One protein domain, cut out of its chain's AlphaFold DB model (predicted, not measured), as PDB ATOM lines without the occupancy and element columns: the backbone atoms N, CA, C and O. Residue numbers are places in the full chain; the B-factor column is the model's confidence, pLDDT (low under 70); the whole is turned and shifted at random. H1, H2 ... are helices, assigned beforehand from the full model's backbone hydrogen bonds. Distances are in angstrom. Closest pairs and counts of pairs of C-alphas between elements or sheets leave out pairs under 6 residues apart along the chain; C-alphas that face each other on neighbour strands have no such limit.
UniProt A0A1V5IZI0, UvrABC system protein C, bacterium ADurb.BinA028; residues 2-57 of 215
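AT A GLANCE: This is residues 2 to 57 of the 215 residues of the protein "UvrABC system protein C" of bacterium ADurb.BinA028 (UniProt A0A1V5IZI0). With little regular structure, this is a small knot of loops, with the short helix H1 on one side of it and the long helix H2 leading out of it, so that residues 52 to 57 stick out. The printed part has 56 residues with two named helices, H1 then H2, and no named strand; the class is all helix, though under half of the residues are in named elements. It is compact, with a radius of gyration of the C-alphas of 11.3 A, and elongated, spanning 34 by 22 by 18 A.

IN THESE COORDINATES: Residues 2 to 23 hold no named element, from C-alpha 2 at (-5.727, 24.548, 6.306). H1, residues 24 to 27, begins at C-alpha 24 (1.348, 20.088, -5.279). H2, residues 41 to 56, is 22.6 A long and ends at C-alpha 56 (-7.565, 33.623, 20.776).

HOW THE PARTS SIT: H1 and H2 are apart, with no C-alpha of one within 8 A of the other. In H2, 11 of 12 O i to N i+4 pairs are within hydrogen-bond range; H1 is too short for such a pair.

THE WHOLE: The C-alphas farthest apart, of Thr 19 and Gly 57, are 34.7 A apart. The link from H1 to H2, 13 residues, is long. The printed part has no cut, and no printed residue is under 70 in pLDDT.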
ATOM      1  N   HIS A   2      -6.239  24.550   7.697       84.31
ATOM      2  CA  HIS A   2      -5.727  24.548   6.306       84.31
ATOM      3  C   HIS A   2      -6.774  24.358   5.184       84.31
ATOM      4  O   HIS A   2      -6.427  24.372   4.004       84.31
ATOM      5  N   ASP A   3      -8.038  24.106   5.527       79.44
ATOM      6  CA  ASP A   3      -9.144  24.028   4.559       79.44
ATOM      7  C   ASP A   3      -9.774  25.403   4.266       79.44
ATOM      8  O   ASP A   3     -10.525  25.515   3.300       79.44
ATOM      9  N   VAL A   4      -9.464  26.424   5.079       79.00
ATOM     10  CA  VAL A   4      -9.992  27.803   4.973       79.00
ATOM     11  C   VAL A   4      -8.862  28.824   4.830       79.00
ATOM     12  O   VAL A   4      -9.005  29.803   4.110       79.00
ATOM     13  N   LEU A   5      -7.723  28.592   5.495       86.19
ATOM     14  CA  LEU A   5      -6.560  29.475   5.440       86.19
ATOM     15  C   LEU A   5      -5.427  28.835   4.628       86.19
ATOM     16  O   LEU A   5      -5.076  27.682   4.909       86.19
ATOM     17  N   PRO A   6      -4.794  29.568   3.694       90.00
ATOM     18  CA  PRO A   6      -3.700  29.069   2.859       90.00
ATOM     19  C   PRO A   6      -2.356  29.072   3.614       90.00
ATOM     20  O   PRO A   6      -1.336  29.570   3.140       90.00
ATOM     21  N   LEU A   7      -2.354  28.512   4.826       90.38
ATOM     22  CA  LEU A   7      -1.147  28.298   5.615       90.38
ATOM     23  C   LEU A   7      -0.347  27.133   5.039       90.38
ATOM     24  O   LEU A   7      -0.899  26.065   4.746       90.38
ATOM     25  N   ARG A   8       0.972  27.312   4.963       90.62
ATOM     26  CA  ARG A   8       1.884  26.266   4.504       90.62
ATOM     27  C   ARG A   8       1.793  25.026   5.398       90.62
ATOM     28  O   ARG A   8       1.655  25.128   6.613       90.62
ATOM     29  N   GLN A   9       1.949  23.864   4.776       91.06
ATOM     30  CA  GLN A   9       2.069  22.569   5.460       91.06
ATOM     31  C   GLN A   9       3.457  21.944   5.261       91.06
ATOM     32  O   GLN A   9       3.738  20.865   5.771       91.06
ATOM     33  N   CYS A  10       4.340  22.611   4.509       89.94
ATOM     34  CA  CYS A  10       5.721  22.176   4.363       89.94
ATOM     35  C   CYS A  10       6.504  22.427   5.659       89.94
ATOM     36  O   CYS A  10       6.357  23.464   6.308       89.94
ATOM     37  N   THR A  11       7.367  21.479   6.014       88.50
ATOM     38  CA  THR A  11       8.241  21.554   7.195       88.50
ATOM     39  C   THR A  11       9.594  22.194   6.881       88.50
ATOM     40  O   THR A  11      10.323  22.589   7.787       88.50
ATOM     41  N   THR A  12       9.929  22.342   5.597       87.06
ATOM     42  CA  THR A  12      11.189  22.930   5.141       87.06
ATOM     43  C   THR A  12      11.303  24.401   5.542       87.06
ATOM     44  O   THR A  12      10.367  25.202   5.408       87.06
ATOM     45  N   ARG A  13      12.493  24.788   6.009       86.62
ATOM     46  CA  ARG A  13      12.829  26.190   6.265       86.62
ATOM     47  C   ARG A  13      12.950  26.929   4.932       86.62
ATOM     48  O   ARG A  13      13.706  26.512   4.063       86.62
ATOM     49  N   LEU A  14      12.200  28.018   4.779       86.19
ATOM     50  CA  LEU A  14      12.201  28.820   3.557       86.19
ATOM     51  C   LEU A  14      13.184  29.983   3.684       86.19
ATOM     52  O   LEU A  14      13.354  30.541   4.771       86.19
ATOM     53  N   SER A  15      13.816  30.350   2.571       84.19
ATOM     54  CA  SER A  15      14.538  31.614   2.468       84.19
ATOM     55  C   SER A  15      13.538  32.755   2.267       84.19
ATOM     56  O   SER A  15      12.472  32.563   1.683       84.19
ATOM     57  N   THR A  16      13.886  33.966   2.698       80.69
ATOM     58  CA  THR A  16      13.069  35.167   2.434       80.69
ATOM     59  C   THR A  16      13.072  35.579   0.960       80.69
ATOM     60  O   THR A  16      12.306  36.451   0.570       80.69
ATOM     61  N   LYS A  17      13.937  34.964   0.143       81.56
ATOM     62  CA  LYS A  17      14.138  35.282  -1.275       81.56
ATOM     63  C   LYS A  17      13.320  34.402  -2.225       81.56
ATOM     64  O   LYS A  17      13.358  34.657  -3.418       81.56
ATOM     65  N   GLY A  18      12.630  33.370  -1.730       80.31
ATOM     66  CA  GLY A  18      11.778  32.528  -2.576       80.31
ATOM     67  C   GLY A  18      12.551  31.665  -3.582       80.31
ATOM     68  O   GLY A  18      12.229  31.642  -4.760       80.31
ATOM     69  N   THR A  19      13.601  30.973  -3.138       84.19
ATOM     70  CA  THR A  19      14.511  30.207  -4.018       84.19
ATOM     71  C   THR A  19      14.161  28.721  -4.161       84.19
ATOM     72  O   THR A  19      14.992  27.937  -4.613       84.19
ATOM     73  N   GLY A  20      13.000  28.297  -3.666       84.81
ATOM     74  CA  GLY A  20      12.540  26.910  -3.715       84.81
ATOM     75  C   GLY A  20      11.728  26.602  -4.972       84.81
ATOM     76  O   GLY A  20      11.701  27.387  -5.912       84.81
ATOM     77  N   SER A  21      11.043  25.459  -4.953       87.81
ATOM     78  CA  SER A  21      10.037  25.071  -5.945       87.81
ATOM     79  C   SER A  21       8.657  24.927  -5.301       87.81
ATOM     80  O   SER A  21       8.524  24.659  -4.099       87.81
ATOM     81  N   ALA A  22       7.614  25.139  -6.095       87.00
ATOM     82  CA  ALA A  22       6.229  24.956  -5.714       87.00
ATOM     83  C   ALA A  22       5.938  23.463  -5.561       87.00
ATOM     84  O   ALA A  22       6.408  22.626  -6.327       87.00
ATOM     85  N   CYS A  23       5.156  23.130  -4.540       91.12
ATOM     86  CA  CYS A  23       4.661  21.777  -4.338       91.12
ATOM     87  C   CYS A  23       3.231  21.638  -4.865       91.12
ATOM     88  O   CYS A  23       2.553  22.628  -5.144       91.12
ATOM     89  N   VAL A  24       2.724  20.406  -4.869       92.75
ATOM     90  CA  VAL A  24       1.348  20.088  -5.279       92.75
ATOM     91  C   VAL A  24       0.280  20.915  -4.544       92.75
ATOM     92  O   VAL A  24      -0.757  21.240  -5.107       92.75
ATOM     93  N   LEU A  25       0.518  21.323  -3.288       91.19
ATOM     94  CA  LEU A  25      -0.432  22.172  -2.556       91.19
ATOM     95  C   LEU A  25      -0.581  23.559  -3.193       91.19
ATOM     96  O   LEU A  25      -1.672  24.118  -3.147       91.19
ATOM     97  N   ALA A  26       0.490  24.113  -3.765       91.50
ATOM     98  CA  ALA A  26       0.422  25.374  -4.493       91.50
ATOM     99  C   ALA A  26      -0.315  25.209  -5.829       91.50
ATOM    100  O   ALA A  26      -1.153  26.041  -6.161       91.50
ATOM    101  N   GLU A  27      -0.074  24.110  -6.548       91.19
ATOM    102  CA  GLU A  27      -0.789  23.790  -7.793       91.19
ATOM    103  C   GLU A  27      -2.296  23.603  -7.564       91.19
ATOM    104  O   GLU A  27      -3.111  24.034  -8.372       91.19
ATOM    105  N   MET A  28      -2.678  23.042  -6.414       90.06
ATOM    106  CA  MET A  28      -4.074  22.924  -5.979       90.06
ATOM    107  C   MET A  28      -4.657  24.222  -5.384       90.06
ATOM    108  O   MET A  28      -5.766  24.201  -4.853       90.06
ATOM    109  N   GLY A  29      -3.914  25.335  -5.384       87.50
ATOM    110  CA  GLY A  29      -4.371  26.620  -4.838       87.50
ATOM    111  C   GLY A  29      -4.513  26.661  -3.310       87.50
ATOM    112  O   GLY A  29      -5.154  27.557  -2.770       87.50
ATOM    113  N   ARG A  30      -3.924  25.704  -2.579       87.81
ATOM    114  CA  ARG A  30      -3.979  25.626  -1.103       87.81
ATOM    115  C   ARG A  30      -2.866  26.406  -0.399       87.81
ATOM    116  O   ARG A  30      -2.831  26.449   0.829       87.81
ATOM    117  N   CYS A  31      -1.929  26.965  -1.154       91.06
ATOM    118  CA  CYS A  31      -0.782  27.721  -0.664       91.06
ATOM    119  C   CYS A  31      -0.387  28.761  -1.719       91.06
ATOM    120  O   CYS A  31      -0.328  28.421  -2.897       91.06
ATOM    121  N   GLY A  32      -0.042  29.986  -1.311       90.75
ATOM    122  CA  GLY A  32       0.403  31.053  -2.222       90.75
ATOM    123  C   GLY A  32       1.826  30.888  -2.776       90.75
ATOM    124  O   GLY A  32       2.359  31.810  -3.377       90.75
ATOM    125  N   ALA A  33       2.466  29.732  -2.565       92.31
ATOM    126  CA  ALA A  33       3.850  29.445  -2.961       92.31
ATOM    127  C   ALA A  33       4.887  30.515  -2.530       92.31
ATOM    128  O   ALA A  33       5.697  30.955  -3.352       92.31
ATOM    129  N   PRO A  34       4.963  30.882  -1.230       91.19
ATOM    130  CA  PRO A  34       6.019  31.774  -0.740       91.19
ATOM    131  C   PRO A  34       7.423  31.168  -0.920       91.19
ATOM    132  O   PRO A  34       8.419  31.884  -0.944       91.19
ATOM    133  N   CYS A  35       7.519  29.843  -1.085       90.31
ATOM    134  CA  CYS A  35       8.768  29.144  -1.376       90.31
ATOM    135  C   CYS A  35       9.406  29.541  -2.715       90.31
ATOM    136  O   CYS A  35      10.627  29.503  -2.794       90.31
ATOM    137  N   GLU A  36       8.620  29.952  -3.714       91.69
ATOM    138  CA  GLU A  36       9.093  30.461  -5.015       91.69
ATOM    139  C   GLU A  36       9.051  31.996  -5.099       91.69
ATOM    140  O   GLU A  36       9.291  32.576  -6.153       91.69
ATOM    141  N   GLY A  37       8.662  32.673  -4.015       89.25
ATOM    142  CA  GLY A  37       8.479  34.125  -4.017       89.25
ATOM    143  C   GLY A  37       7.218  34.611  -4.740       89.25
ATOM    144  O   GLY A  37       7.082  35.813  -4.936       89.25
ATOM    145  N   ARG A  38       6.272  33.722  -5.097       91.38
ATOM    146  CA  ARG A  38       4.963  34.123  -5.668       91.38
ATOM    147  C   ARG A  38       4.079  34.876  -4.673       91.38
ATOM    148  O   ARG A  38       3.190  35.608  -5.084       91.38
ATOM    149  N   GLN A  39       4.327  34.670  -3.382       92.00
ATOM    150  CA  GLN A  39       3.709  35.392  -2.282       92.00
ATOM    151  C   GLN A  39       4.814  36.001  -1.422       92.00
ATOM    152  O   GLN A  39       5.742  35.305  -0.996       92.00
ATOM    153  N   SER A  40       4.709  37.298  -1.166       90.88
ATOM    154  CA  SER A  40       5.623  38.047  -0.312       90.88
ATOM    155  C   SER A  40       5.431  37.706   1.169       90.88
ATOM    156  O   SER A  40       4.418  37.143   1.592       90.88
ATOM    157  N   LEU A  41       6.415  38.078   1.992       90.19
ATOM    158  CA  LEU A  41       6.349  37.882   3.443       90.19
ATOM    159  C   LEU A  41       5.157  38.608   4.075       90.19
ATOM    160  O   LEU A  41       4.506  38.039   4.946       90.19
ATOM    161  N   SER A  42       4.868  39.835   3.636       92.31
ATOM    162  CA  SER A  42       3.749  40.630   4.145       92.31
ATOM    163  C   SER A  42       2.402  40.029   3.752       92.31
ATOM    164  O   SER A  42       1.518  39.930   4.593       92.31
ATOM    165  N   GLU A  43       2.250  39.551   2.515       93.06
ATOM    166  CA  GLU A  43       1.023  38.866   2.087       93.06
ATOM    167  C   GLU A  43       0.801  37.563   2.860       93.06
ATOM    168  O   GLU A  43      -0.319  37.264   3.269       93.06
ATOM    169  N   TYR A  44       1.863  36.787   3.095       91.94
ATOM    170  CA  TYR A  44       1.756  35.564   3.887       91.94
ATOM    171  C   TYR A  44       1.441  35.859   5.362       91.94
ATOM    172  O   TYR A  44       0.673  35.118   5.984       91.94
ATOM    173  N   ALA A  45       1.992  36.945   5.918       91.69
ATOM    174  CA  ALA A  45       1.753  37.362   7.298       91.69
ATOM    175  C   ALA A  45       0.263  37.588   7.585       91.69
ATOM    176  O   ALA A  45      -0.207  37.138   8.624       91.69
ATOM    177  N   VAL A  46      -0.509  38.124   6.631       92.94
ATOM    178  CA  VAL A  46      -1.969  38.295   6.769       92.94
ATOM    179  C   VAL A  46      -2.672  36.972   7.110       92.94
ATOM    180  O   VAL A  46      -3.558  36.925   7.967       92.94
ATOM    181  N   HIS A  47      -2.270  35.859   6.485       91.25
ATOM    182  CA  HIS A  47      -2.851  34.546   6.782       91.25
ATOM    183  C   HIS A  47      -2.450  34.030   8.165       91.25
ATOM    184  O   HIS A  47      -3.259  33.391   8.840       91.25
ATOM    185  N   VAL A  48      -1.212  34.301   8.587       90.38
ATOM    186  CA  VAL A  48      -0.700  33.928   9.913       90.38
ATOM    187  C   VAL A  48      -1.403  34.729  11.003       90.38
ATOM    188  O   VAL A  48      -1.847  34.146  11.986       90.38
ATOM    189  N   GLU A  49      -1.567  36.033  10.810       89.69
ATOM    190  CA  GLU A  49      -2.288  36.925  11.719       89.69
ATOM    191  C   GLU A  49      -3.752  36.517  11.840       89.69
ATOM    192  O   GLU A  49      -4.267  36.401  12.949       89.69
ATOM    193  N   THR A  50      -4.402  36.182  10.720       88.88
ATOM    194  CA  THR A  50      -5.771  35.647  10.730       88.88
ATOM    195  C   THR A  50      -5.845  34.344  11.530       88.88
ATOM    196  O   THR A  50      -6.734  34.166  12.359       88.88
ATOM    197  N   ALA A  51      -4.896  33.426  11.324       88.00
ATOM    198  CA  ALA A  51      -4.840  32.174  12.073       88.00
ATOM    199  C   ALA A  51      -4.629  32.407  13.576       88.00
ATOM    200  O   ALA A  51      -5.316  31.792  14.391       88.00
ATOM    201  N   ALA A  52      -3.712  33.305  13.936       86.44
ATOM    202  CA  ALA A  52      -3.427  33.674  15.315       86.44
ATOM    203  C   ALA A  52      -4.644  34.325  15.985       86.44
ATOM    204  O   ALA A  52      -5.014  33.924  17.087       86.44
ATOM    205  N   ALA A  53      -5.323  35.247  15.297       86.25
ATOM    206  CA  ALA A  53      -6.535  35.894  15.785       86.25
ATOM    207  C   ALA A  53      -7.654  34.881  16.061       86.25
ATOM    208  O   ALA A  53      -8.332  34.977  17.079       86.25
ATOM    209  N   LEU A  54      -7.813  33.856  15.219       84.50
ATOM    210  CA  LEU A  54      -8.798  32.792  15.452       84.50
ATOM    211  C   LEU A  54      -8.477  31.951  16.698       84.50
ATOM    212  O   LEU A  54      -9.394  31.546  17.414       84.50
ATOM    213  N   LEU A  55      -7.192  31.695  16.977       84.62
ATOM    214  CA  LEU A  55      -6.766  30.899  18.138       84.62
ATOM    215  C   LEU A  55      -7.124  31.550  19.481       84.62
ATOM    216  O   LEU A  55      -7.256  30.828  20.466       84.62
ATOM    217  N   VAL A  56      -7.287  32.877  19.532       84.56
ATOM    218  CA  VAL A  56      -7.565  33.623  20.776       84.56
ATOM    219  C   VAL A  56      -8.825  34.492  20.730       84.56
ATOM    220  O   VAL A  56      -9.203  35.066  21.746       84.56
ATOM    221  N   GLY A  57      -9.490  34.584  19.579       85.88
ATOM    222  CA  GLY A  57     -10.569  35.539  19.327       85.88
ATOM    223  C   GLY A  57     -11.867  34.907  18.826       85.88
ATOM    224  O   GLY A  57     -12.261  33.816  19.240       85.88
TER     225      GLY A  57